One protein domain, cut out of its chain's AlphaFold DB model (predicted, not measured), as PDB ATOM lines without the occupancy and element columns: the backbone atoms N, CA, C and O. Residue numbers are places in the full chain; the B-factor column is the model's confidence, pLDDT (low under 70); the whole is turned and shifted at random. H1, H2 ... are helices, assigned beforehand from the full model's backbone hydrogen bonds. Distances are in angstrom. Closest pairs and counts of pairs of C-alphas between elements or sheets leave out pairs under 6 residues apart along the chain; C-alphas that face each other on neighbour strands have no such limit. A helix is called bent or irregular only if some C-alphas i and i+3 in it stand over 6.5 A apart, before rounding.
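This is residues 129 to 207 of the 538 residues of an uncharacterized protein of Candidatus Lokiarchaeota archaeon (UniProt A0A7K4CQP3). Three helices run lengthwise in an elongated body as an open triangle: H3 packs on both arms of bent H2 and on residues 150 to 154 of H1, while H1 and H2 stay apart. The 79 printed residues hold H1, H2, H3 in order, all helix. The whole is compact, radius of gyration of the C-alphas 12.9 A, spans 36 by 20 by 18 A.

H1, residues 139 to 156, 25.3 A, begins at C-alpha 139 (-25.376, 21.255, -17.729). H2, residues 165 to 185, assigned as one helix by its hydrogen bonds, is bent: C-alphas 174 and 177 are 7.0 A apart. Its arms are H2a, 165 to 174, 14.1 A, and H2b, 177 to 185, 12.0 A. H3, residues 189 to 206, 26.0 A, ends at C-alpha 206 (-38.335, 44.358, -13.748).

H1 touches H3, closest C-alphas Ile 154 and Leu 201, 6.5 A. H2a touches H3, Asn 165 and Leu 205 closest, C-alphas 5.3 A apart. H2b and H3 form a hairpin, shallow tilt 23 degrees. Every O i to N i+4 pair in H1, H2a, H2b and H3 is within hydrogen-bond range.

The printed part has no cut and no long link; residue 161 is under 70.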
ATOM      1  N   LEU A 129     -25.795  15.222 -18.358       92.69
ATOM      2  CA  LEU A 129     -25.473  15.889 -17.087       92.69
ATOM      3  C   LEU A 129     -24.035  16.426 -17.049       92.69
ATOM      4  O   LEU A 129     -23.788  17.482 -16.469       92.69
ATOM      5  N   MET A 130     -23.105  15.702 -17.677       93.94
ATOM      6  CA  MET A 130     -21.674  16.022 -17.704       93.94
ATOM      7  C   MET A 130     -21.242  16.785 -18.962       93.94
ATOM      8  O   MET A 130     -20.069  17.143 -19.087       93.94
ATOM      9  N   GLU A 131     -22.154  17.030 -19.904       93.19
ATOM     10  CA  GLU A 131     -21.831  17.789 -21.107       93.19
ATOM     11  C   GLU A 131     -21.561  19.260 -20.761       93.19
ATOM     12  O   GLU A 131     -22.261  19.875 -19.952       93.19
ATOM     13  N   ARG A 132     -20.526  19.817 -21.398       91.88
ATOM     14  CA  ARG A 132     -20.165  21.233 -21.313       91.88
ATOM     15  C   ARG A 132     -20.559  21.953 -22.595       91.88
ATOM     16  O   ARG A 132     -20.447  21.407 -23.689       91.88
ATOM     17  N   ASP A 133     -20.974  23.196 -22.440       88.31
ATOM     18  CA  ASP A 133     -21.527  24.072 -23.477       88.31
ATOM     19  C   ASP A 133     -20.659  25.318 -23.734       88.31
ATOM     20  O   ASP A 133     -21.074  26.238 -24.432       88.31
ATOM     21  N   GLY A 134     -19.444  25.345 -23.173       87.38
ATOM     22  CA  GLY A 134     -18.522  26.481 -23.253       87.38
ATOM     23  C   GLY A 134     -18.657  27.490 -22.108       87.38
ATOM     24  O   GLY A 134     -17.842  28.406 -22.027       87.38
ATOM     25  N   PHE A 135     -19.623  27.309 -21.199       90.44
ATOM     26  CA  PHE A 135     -19.729  28.065 -19.948       90.44
ATOM     27  C   PHE A 135     -18.967  27.362 -18.806       90.44
ATOM     28  O   PHE A 135     -18.341  26.316 -18.993       90.44
ATOM     29  N   SER A 136     -18.979  27.957 -17.609       85.00
ATOM     30  CA  SER A 136     -18.167  27.518 -16.461       85.00
ATOM     31  C   SER A 136     -18.543  26.142 -15.896       85.00
ATOM     32  O   SER A 136     -17.665  25.413 -15.442       85.00
ATOM     33  N   ASP A 137     -19.828  25.787 -15.933       91.75
ATOM     34  CA  ASP A 137     -20.381  24.568 -15.329       91.75
ATOM     35  C   ASP A 137     -20.895  23.597 -16.404       91.75
ATOM     36  O   ASP A 137     -21.381  24.029 -17.450       91.75
ATOM     37  N   ALA A 138     -20.863  22.288 -16.131       95.06
ATOM     38  CA  ALA A 138     -21.606  21.307 -16.931       95.06
ATOM     39  C   ALA A 138     -23.126  21.501 -16.763       95.06
ATOM     40  O   ALA A 138     -23.574  22.047 -15.750       95.06
ATOM     41  N   TRP A 139     -23.925  21.028 -17.723       94.56
ATOM     42  CA  TRP A 139     -25.376  21.255 -17.729       94.56
ATOM     43  C   TRP A 139     -26.074  20.810 -16.444       94.56
ATOM     44  O   TRP A 139     -26.869  21.575 -15.904       94.56
ATOM     45  N   GLY A 140     -25.768  19.616 -15.924       93.25
ATOM     46  CA  GLY A 140     -26.406  19.106 -14.707       93.25
ATOM     47  C   GLY A 140     -26.172  20.021 -13.505       93.25
ATOM     48  O   GLY A 140     -27.117  20.405 -12.819       93.25
ATOM     49  N   GLN A 141     -24.920  20.446 -13.314       94.44
ATOM     50  CA  GLN A 141     -24.534  21.334 -12.219       94.44
ATOM     51  C   GLN A 141     -25.136  22.738 -12.368       94.44
ATOM     52  O   GLN A 141     -25.558  23.335 -11.376       94.44
ATOM     53  N   TRP A 142     -25.179  23.280 -13.588       95.69
ATOM     54  CA  TRP A 142     -25.800  24.581 -13.828       95.69
ATOM     55  C   TRP A 142     -27.307  24.533 -13.580       95.69
ATOM     56  O   TRP A 142     -27.799  25.376 -12.837       95.69
ATOM     57  N   VAL A 143     -28.027  23.541 -14.123       94.00
ATOM     58  CA  VAL A 143     -29.482  23.409 -13.926       94.00
ATOM     59  C   VAL A 143     -29.813  23.309 -12.442       94.00
ATOM     60  O   VAL A 143     -30.684  24.031 -11.974       94.00
ATOM     61  N   GLU A 144     -29.097  22.485 -11.679       91.94
ATOM     62  CA  GLU A 144     -29.319  22.346 -10.238       91.94
ATOM     63  C   GLU A 144     -29.175  23.687  -9.496       91.94
ATOM     64  O   GLU A 144     -30.119  24.143  -8.841       91.94
ATOM     65  N   LYS A 145     -28.030  24.370  -9.663       93.38
ATOM     66  CA  LYS A 145     -27.778  25.688  -9.051       93.38
ATOM     67  C   LYS A 145     -28.812  26.722  -9.498       93.38
ATOM     68  O   LYS A 145     -29.278  27.538  -8.698       93.38
ATOM     69  N   TYR A 146     -29.165  26.700 -10.778       93.06
ATOM     70  CA  TYR A 146     -30.057  27.675 -11.381       93.06
ATOM     71  C   TYR A 146     -31.500  27.500 -10.900       93.06
ATOM     72  O   TYR A 146     -32.121  28.474 -10.479       93.06
ATOM     73  N   LEU A 147     -32.010  26.266 -10.841       90.31
ATOM     74  CA  LEU A 147     -33.325  25.958 -10.275       90.31
ATOM     75  C   LEU A 147     -33.404  26.316  -8.786       90.31
ATOM     76  O   LEU A 147     -34.407  26.874  -8.333       90.31
ATOM     77  N   GLN A 148     -32.343  26.071  -8.014       88.81
ATOM     78  CA  GLN A 148     -32.285  26.484  -6.610       88.81
ATOM     79  C   GLN A 148     -32.366  28.013  -6.463       88.81
ATOM     80  O   GLN A 148     -33.095  28.529  -5.609       88.81
ATOM     81  N   LYS A 149     -31.665  28.753  -7.329       90.19
ATOM     82  CA  LYS A 149     -31.725  30.217  -7.357       90.19
ATOM     83  C   LYS A 149     -33.112  30.716  -7.771       90.19
ATOM     84  O   LYS A 149     -33.703  31.517  -7.049       90.19
ATOM     85  N   MET A 150     -33.656  30.228  -8.886       89.44
ATOM     86  CA  MET A 150     -34.975  30.635  -9.384       89.44
ATOM     87  C   MET A 150     -36.089  30.314  -8.392       89.44
ATOM     88  O   MET A 150     -36.906  31.181  -8.100       89.44
ATOM     89  N   SER A 151     -36.105  29.104  -7.825       86.69
ATOM     90  CA  SER A 151     -37.097  28.720  -6.812       86.69
ATOM     91  C   SER A 151     -37.054  29.652  -5.606       86.69
ATOM     92  O   SER A 151     -38.098  30.071  -5.117       86.69
ATOM     93  N   THR A 152     -35.859  30.049  -5.161       86.50
ATOM     94  CA  THR A 152     -35.700  31.014  -4.069       86.50
ATOM     95  C   THR A 152     -36.262  32.383  -4.446       86.50
ATOM     96  O   THR A 152     -37.045  32.936  -3.673       86.50
ATOM     97  N   LEU A 153     -35.920  32.897  -5.630       87.94
ATOM     98  CA  LEU A 153     -36.353  34.211  -6.106       87.94
ATOM     99  C   LEU A 153     -37.863  34.291  -6.352       87.94
ATOM    100  O   LEU A 153     -38.498  35.241  -5.914       87.94
ATOM    101  N   ILE A 154     -38.465  33.288  -6.992       83.94
ATOM    102  CA  ILE A 154     -39.911  33.278  -7.258       83.94
ATOM    103  C   ILE A 154     -40.691  33.061  -5.953       83.94
ATOM    104  O   ILE A 154     -41.719  33.697  -5.732       83.94
ATOM    105  N   ARG A 155     -40.209  32.181  -5.062       80.81
ATOM    106  CA  ARG A 155     -40.891  31.869  -3.796       80.81
ATOM    107  C   ARG A 155     -40.858  33.042  -2.827       80.81
ATOM    108  O   ARG A 155     -41.891  33.400  -2.275       80.81
ATOM    109  N   LEU A 156     -39.674  33.586  -2.563       76.75
ATOM    110  CA  LEU A 156     -39.523  34.677  -1.603       76.75
ATOM    111  C   LEU A 156     -39.892  36.030  -2.212       76.75
ATOM    112  O   LEU A 156     -40.128  36.986  -1.477       76.75
ATOM    113  N   GLY A 157     -39.933  36.113  -3.544       79.69
ATOM    114  CA  GLY A 157     -40.133  37.361  -4.249       79.69
ATOM    115  C   GLY A 157     -39.127  38.392  -3.758       79.69
ATOM    116  O   GLY A 157     -37.919  38.171  -3.741       79.69
ATOM    117  N   TRP A 158     -39.667  39.525  -3.334       81.81
ATOM    118  CA  TRP A 158     -38.904  40.691  -2.910       81.81
ATOM    119  C   TRP A 158     -38.929  40.882  -1.384       81.81
ATOM    120  O   TRP A 158     -38.617  41.962  -0.893       81.81
ATOM    121  N   GLU A 159     -39.363  39.864  -0.636       75.00
ATOM    122  CA  GLU A 159     -39.480  39.896   0.826       75.00
ATOM    123  C   GLU A 159     -38.155  39.756   1.605       75.00
ATOM    124  O   GLU A 159     -38.082  40.301   2.709       75.00
ATOM    125  N   PRO A 160     -37.111  39.045   1.124       71.00
ATOM    126  CA  PRO A 160     -35.901  38.846   1.917       71.00
ATOM    127  C   PRO A 160     -35.149  40.143   2.207       71.00
ATOM    128  O   PRO A 160     -34.951  40.986   1.332       71.00
ATOM    129  N   THR A 161     -34.621  40.244   3.424       66.19
ATOM    130  CA  THR A 161     -33.650  41.279   3.786       66.19
ATOM    131  C   THR A 161     -32.415  41.174   2.894       66.19
ATOM    132  O   THR A 161     -31.863  40.084   2.733       66.19
ATOM    133  N   GLY A 162     -31.962  42.296   2.339       74.75
ATOM    134  CA  GLY A 162     -30.774  42.326   1.483       74.75
ATOM    135  C   GLY A 162     -31.019  41.887   0.032       74.75
ATOM    136  O   GLY A 162     -30.062  41.615  -0.693       74.75
ATOM    137  N   PHE A 163     -32.274  41.806  -0.410       86.94
ATOM    138  CA  PHE A 163     -32.607  41.513  -1.799       86.94
ATOM    139  C   PHE A 163     -32.554  42.772  -2.683       86.94
ATOM    140  O   PHE A 163     -33.104  43.814  -2.329       86.94
ATOM    141  N   ASP A 164     -31.912  42.657  -3.852       90.56
ATOM    142  CA  ASP A 164     -31.817  43.710  -4.869       90.56
ATOM    143  C   ASP A 164     -32.385  43.209  -6.200       90.56
ATOM    144  O   ASP A 164     -31.752  42.415  -6.905       90.56
ATOM    145  N   ASN A 165     -33.587  43.678  -6.549       90.94
ATOM    146  CA  ASN A 165     -34.263  43.224  -7.763       90.94
ATOM    147  C   ASN A 165     -33.543  43.693  -9.029       90.94
ATOM    148  O   ASN A 165     -33.567  42.978 -10.026       90.94
ATOM    149  N   ARG A 166     -32.864  44.845  -9.002       89.19
ATOM    150  CA  ARG A 166     -32.148  45.386 -10.166       89.19
ATOM    151  C   ARG A 166     -30.914  44.552 -10.471       89.19
ATOM    152  O   ARG A 166     -30.689  44.171 -11.621       89.19
ATOM    153  N   LYS A 167     -30.136  44.234  -9.434       91.38
ATOM    154  CA  LYS A 167     -28.975  43.348  -9.542       91.38
ATOM    155  C   LYS A 167     -29.402  41.964 -10.018       91.38
ATOM    156  O   LYS A 167     -28.787  41.420 -10.931       91.38
ATOM    157  N   GLU A 168     -30.462  41.406  -9.439       92.75
ATOM    158  CA  GLU A 168     -30.946  40.096  -9.864       92.75
ATOM    159  C   GLU A 168     -31.533  40.112 -11.274       92.75
ATOM    160  O   GLU A 168     -31.264  39.182 -12.028       92.75
ATOM    161  N   HIS A 169     -32.230  41.172 -11.689       92.44
ATOM    162  CA  HIS A 169     -32.701  41.326 -13.065       92.44
ATOM    163  C   HIS A 169     -31.530  41.299 -14.056       92.44
ATOM    164  O   HIS A 169     -31.541  40.512 -15.002       92.44
ATOM    165  N   ALA A 170     -30.472  42.075 -13.799       92.81
ATOM    166  CA  ALA A 170     -29.261  42.066 -14.621       92.81
ATOM    167  C   ALA A 170     -28.590  40.681 -14.656       92.81
ATOM    168  O   ALA A 170     -28.211  40.208 -15.729       92.81
ATOM    169  N   ASN A 171     -28.509  39.995 -13.510       94.06
ATOM    170  CA  ASN A 171     -27.993  38.627 -13.438       94.06
ATOM    171  C   ASN A 171     -28.833  37.658 -14.287       94.06
ATOM    172  O   ASN A 171     -28.270  36.826 -14.986       94.06
ATOM    173  N   GLN A 172     -30.167  37.759 -14.262       94.62
ATOM    174  CA  GLN A 172     -31.032  36.895 -15.073       94.62
ATOM    175  C   GLN A 172     -30.944  37.209 -16.568       94.62
ATOM    176  O   GLN A 172     -31.012  36.293 -17.385       94.62
ATOM    177  N   LEU A 173     -30.758  38.473 -16.952       95.12
ATOM    178  CA  LEU A 173     -30.500  38.832 -18.348       95.12
ATOM    179  C   LEU A 173     -29.157  38.271 -18.840       95.12
ATOM    180  O   LEU A 173     -29.061  37.872 -19.998       95.12
ATOM    181  N   ALA A 174     -28.151  38.168 -17.968       95.31
ATOM    182  CA  ALA A 174     -26.868  37.547 -18.299       95.31
ATOM    183  C   ALA A 174     -26.966  36.027 -18.544       95.31
ATOM    184  O   ALA A 174     -26.146  35.482 -19.278       95.31
ATOM    185  N   GLU A 175     -27.987  35.348 -18.005       95.38
ATOM    186  CA  GLU A 175     -28.260  33.923 -18.279       95.38
ATOM    187  C   GLU A 175     -28.942  33.698 -19.639       95.38
ATOM    188  O   GLU A 175     -28.940  32.578 -20.161       95.38
ATOM    189  N   LYS A 176     -29.499  34.754 -20.258       96.12
ATOM    190  CA  LYS A 176     -30.249  34.662 -21.519       96.12
ATOM    191  C   LYS A 176     -29.509  33.899 -22.630       96.12
ATOM    192  O   LYS A 176     -30.138  33.027 -23.227       96.12
ATOM    193  N   PRO A 177     -28.213  34.144 -22.914       96.62
ATOM    194  CA  PRO A 177     -27.510  33.421 -23.975       96.62
ATOM    195  C   PRO A 177     -27.478  31.906 -23.746       96.62
ATOM    196  O   PRO A 177     -27.580  31.129 -24.696       96.62
ATOM    197  N   ARG A 178     -27.368  31.473 -22.486       95.88
ATOM    198  CA  ARG A 178     -27.328  30.054 -22.126       95.88
ATOM    199  C   ARG A 178     -28.712  29.409 -22.206       95.88
ATOM    200  O   ARG A 178     -28.830  28.288 -22.697       95.88
ATOM    201  N   ILE A 179     -29.759  30.140 -21.816       96.25
ATOM    202  CA  ILE A 179     -31.162  29.737 -22.003       96.25
ATOM    203  C   ILE A 179     -31.503  29.601 -23.496       96.25
ATOM    204  O   ILE A 179     -32.074  28.591 -23.907       96.25
ATOM    205  N   ASP A 180     -31.110  30.572 -24.323       96.56
ATOM    206  CA  ASP A 180     -31.333  30.536 -25.773       96.56
ATOM    207  C   ASP A 180     -30.583  29.361 -26.424       96.56
ATOM    208  O   ASP A 180     -31.123  28.680 -27.301       96.56
ATOM    209  N   MET A 181     -29.359  29.067 -25.966       96.12
ATOM    210  CA  MET A 181     -28.606  27.900 -26.426       96.12
ATOM    211  C   MET A 181     -29.300  26.588 -26.058       96.12
ATOM    212  O   MET A 181     -29.390  25.696 -26.901       96.12
ATOM    213  N   LEU A 182     -29.803  26.467 -24.825       95.44
ATOM    214  CA  LEU A 182     -30.537  25.285 -24.375       95.44
ATOM    215  C   LEU A 182     -31.765  25.035 -25.260       95.44
ATOM    216  O   LEU A 182     -31.975  23.908 -25.703       95.44
ATOM    217  N   LEU A 183     -32.544  26.083 -25.551       95.75
ATOM    218  CA  LEU A 183     -33.716  26.010 -26.429       95.75
ATOM    219  C   LEU A 183     -33.359  25.591 -27.858       95.75
ATOM    220  O   LEU A 183     -34.060  24.776 -28.451       95.75
ATOM    221  N   SER A 184     -32.281  26.155 -28.406       96.12
ATOM    222  CA  SER A 184     -31.850  25.895 -29.780       96.12
ATOM    223  C   SER A 184     -31.274  24.487 -29.953       96.12
ATOM    224  O   SER A 184     -31.615  23.781 -30.900       96.12
ATOM    225  N   LYS A 185     -30.413  24.054 -29.024       95.00
ATOM    226  CA  LYS A 185     -29.676  22.788 -29.126       95.00
ATOM    227  C   LYS A 185     -30.479  21.581 -28.634       95.00
ATOM    228  O   LYS A 185     -30.287  20.487 -29.156       95.00
ATOM    229  N   TYR A 186     -31.372  21.776 -27.664       93.94
ATOM    230  CA  TYR A 186     -32.176  20.710 -27.057       93.94
ATOM    231  C   TYR A 186     -33.661  21.097 -27.022       93.94
ATOM    232  O   TYR A 186     -34.217  21.349 -25.945       93.94
ATOM    233  N   PRO A 187     -34.333  21.189 -28.184       93.69
ATOM    234  CA  PRO A 187     -35.744  21.548 -28.232       93.69
ATOM    235  C   PRO A 187     -36.598  20.458 -27.568       93.69
ATOM    236  O   PRO A 187     -36.546  19.291 -27.945       93.69
ATOM    237  N   GLY A 188     -37.406  20.835 -26.578       92.12
ATOM    238  CA  GLY A 188     -38.263  19.892 -25.864       92.12
ATOM    239  C   GLY A 188     -39.019  20.521 -24.696       92.12
ATOM    240  O   GLY A 188     -38.863  21.703 -24.389       92.12
ATOM    241  N   LYS A 189     -39.842  19.714 -24.012       91.69
ATOM    242  CA  LYS A 189     -40.664  20.172 -22.876       91.69
ATOM    243  C   LYS A 189     -39.811  20.794 -21.766       91.69
ATOM    244  O   LYS A 189     -40.202  21.819 -21.213       91.69
ATOM    245  N   PHE A 190     -38.653  20.206 -21.465       93.44
ATOM    246  CA  PHE A 190     -37.737  20.706 -20.438       93.44
ATOM    247  C   PHE A 190     -37.207  22.112 -20.751       93.44
ATOM    248  O   PHE A 190     -37.399  23.023 -19.948       93.44
ATOM    249  N   SER A 191     -36.585  22.305 -21.919       95.06
ATOM    250  CA  SER A 191     -35.983  23.587 -22.302       95.06
ATOM    251  C   SER A 191     -37.030  24.690 -22.447       95.06
ATOM    252  O   SER A 191     -36.809  25.803 -21.969       95.06
ATOM    253  N   GLN A 192     -38.206  24.370 -22.999       95.25
ATOM    254  CA  GLN A 192     -39.336  25.298 -23.072       95.25
ATOM    255  C   GLN A 192     -39.819  25.717 -21.680       95.25
ATOM    256  O   GLN A 192     -39.989  26.903 -21.414       95.25
ATOM    257  N   THR A 193     -39.987  24.753 -20.774       92.94
ATOM    258  CA  THR A 193     -40.440  25.023 -19.404       92.94
ATOM    259  C   THR A 193     -39.441  25.893 -18.647       92.94
ATOM    260  O   THR A 193     -39.840  26.863 -18.007       92.94
ATOM    261  N   LEU A 194     -38.143  25.591 -18.757       94.31
ATOM    262  CA  LEU A 194     -37.090  26.386 -18.126       94.31
ATOM    263  C   LEU A 194     -37.059  27.816 -18.679       94.31
ATOM    264  O   LEU A 194     -36.933  28.772 -17.918       94.31
ATOM    265  N   ALA A 195     -37.208  27.978 -19.995       95.50
ATOM    266  CA  ALA A 195     -37.268  29.294 -20.617       95.50
ATOM    267  C   ALA A 195     -38.509  30.088 -20.191       95.50
ATOM    268  O   ALA A 195     -38.428  31.301 -20.009       95.50
ATOM    269  N   ASP A 196     -39.651  29.426 -20.014       93.38
ATOM    270  CA  ASP A 196     -40.871  30.070 -19.533       93.38
ATOM    271  C   ASP A 196     -40.754  30.473 -18.058       93.38
ATOM    272  O   ASP A 196     -41.217  31.554 -17.693       93.38
ATOM    273  N   ASP A 197     -40.089  29.674 -17.219       91.94
ATOM    274  CA  ASP A 197     -39.763  30.055 -15.838       91.94
ATOM    275  C   ASP A 197     -38.819  31.251 -15.787       91.94
ATOM    276  O   ASP A 197     -39.071  32.200 -15.044       91.94
ATOM    277  N   TRP A 198     -37.762  31.232 -16.603       95.00
ATOM    278  CA  TRP A 198     -36.827  32.347 -16.722       95.00
ATOM    279  C   TRP A 198     -37.552  33.627 -17.143       95.00
ATOM    280  O   TRP A 198     -37.388  34.656 -16.492       95.00
ATOM    281  N   LYS A 199     -38.428  33.571 -18.158       94.56
ATOM    282  CA  LYS A 199     -39.245  34.725 -18.579       94.56
ATOM    283  C   LYS A 199     -40.132  35.241 -17.450       94.56
ATOM    284  O   LYS A 199     -40.184  36.446 -17.223       94.56
ATOM    285  N   ARG A 200     -40.822  34.351 -16.724       89.50
ATOM    286  CA  ARG A 200     -41.652  34.742 -15.567       89.50
ATOM    287  C   ARG A 200     -40.815  35.424 -14.491       89.50
ATOM    288  O   ARG A 200     -41.235  36.449 -13.962       89.50
ATOM    289  N   LEU A 201     -39.637  34.877 -14.191       91.12
ATOM    290  CA  LEU A 201     -38.717  35.450 -13.218       91.12
ATOM    291  C   LEU A 201     -38.228  36.831 -13.666       91.12
ATOM    292  O   LEU A 201     -38.353  37.778 -12.897       91.12
ATOM    293  N   VAL A 202     -37.734  36.969 -14.897       93.31
ATOM    294  CA  VAL A 202     -37.283  38.252 -15.462       93.31
ATOM    295  C   VAL A 202     -38.386  39.304 -15.360       93.31
ATOM    296  O   VAL A 202     -38.158  40.358 -14.770       93.31
ATOM    297  N   ASN A 203     -39.603  38.978 -15.802       90.19
ATOM    298  CA  ASN A 203     -40.746  39.892 -15.722       90.19
ATOM    299  C   ASN A 203     -41.073  40.286 -14.271       90.19
ATOM    300  O   ASN A 203     -41.406  41.433 -13.997       90.19
ATOM    301  N   SER A 204     -40.950  39.355 -13.316       87.44
ATOM    302  CA  SER A 204     -41.186  39.646 -11.894       87.44
ATOM    303  C   SER A 204     -40.104  40.521 -11.244       87.44
ATOM    304  O   SER A 204     -40.334  41.079 -10.174       87.44
ATOM    305  N   LEU A 205     -38.917  40.622 -11.850       91.25
ATOM    306  CA  LEU A 205     -37.786  41.395 -11.328       91.25
ATOM    307  C   LEU A 205     -37.723  42.817 -11.896       91.25
ATOM    308  O   LEU A 205     -37.139  43.688 -11.252       91.25
ATOM    309  N   GLU A 206     -38.332  43.057 -13.060       88.94
ATOM    310  CA  GLU A 206     -38.335  44.358 -13.748       88.94
ATOM    311  C   GLU A 206     -38.947  45.478 -12.889       88.94
ATOM    312  O   GLU A 206     -38.495  46.623 -12.923       88.94
ATOM    313  N   GLY A 207     -39.940  45.121 -12.072       89.69
ATOM    314  CA  GLY A 207     -40.690  46.048 -11.240       89.69
ATOM    315  C   GLY A 207     -41.788  46.781 -11.998       89.69
ATOM    316  O   GLY A 207     -41.660  47.108 -13.182       89.69
TER     317      GLY A 207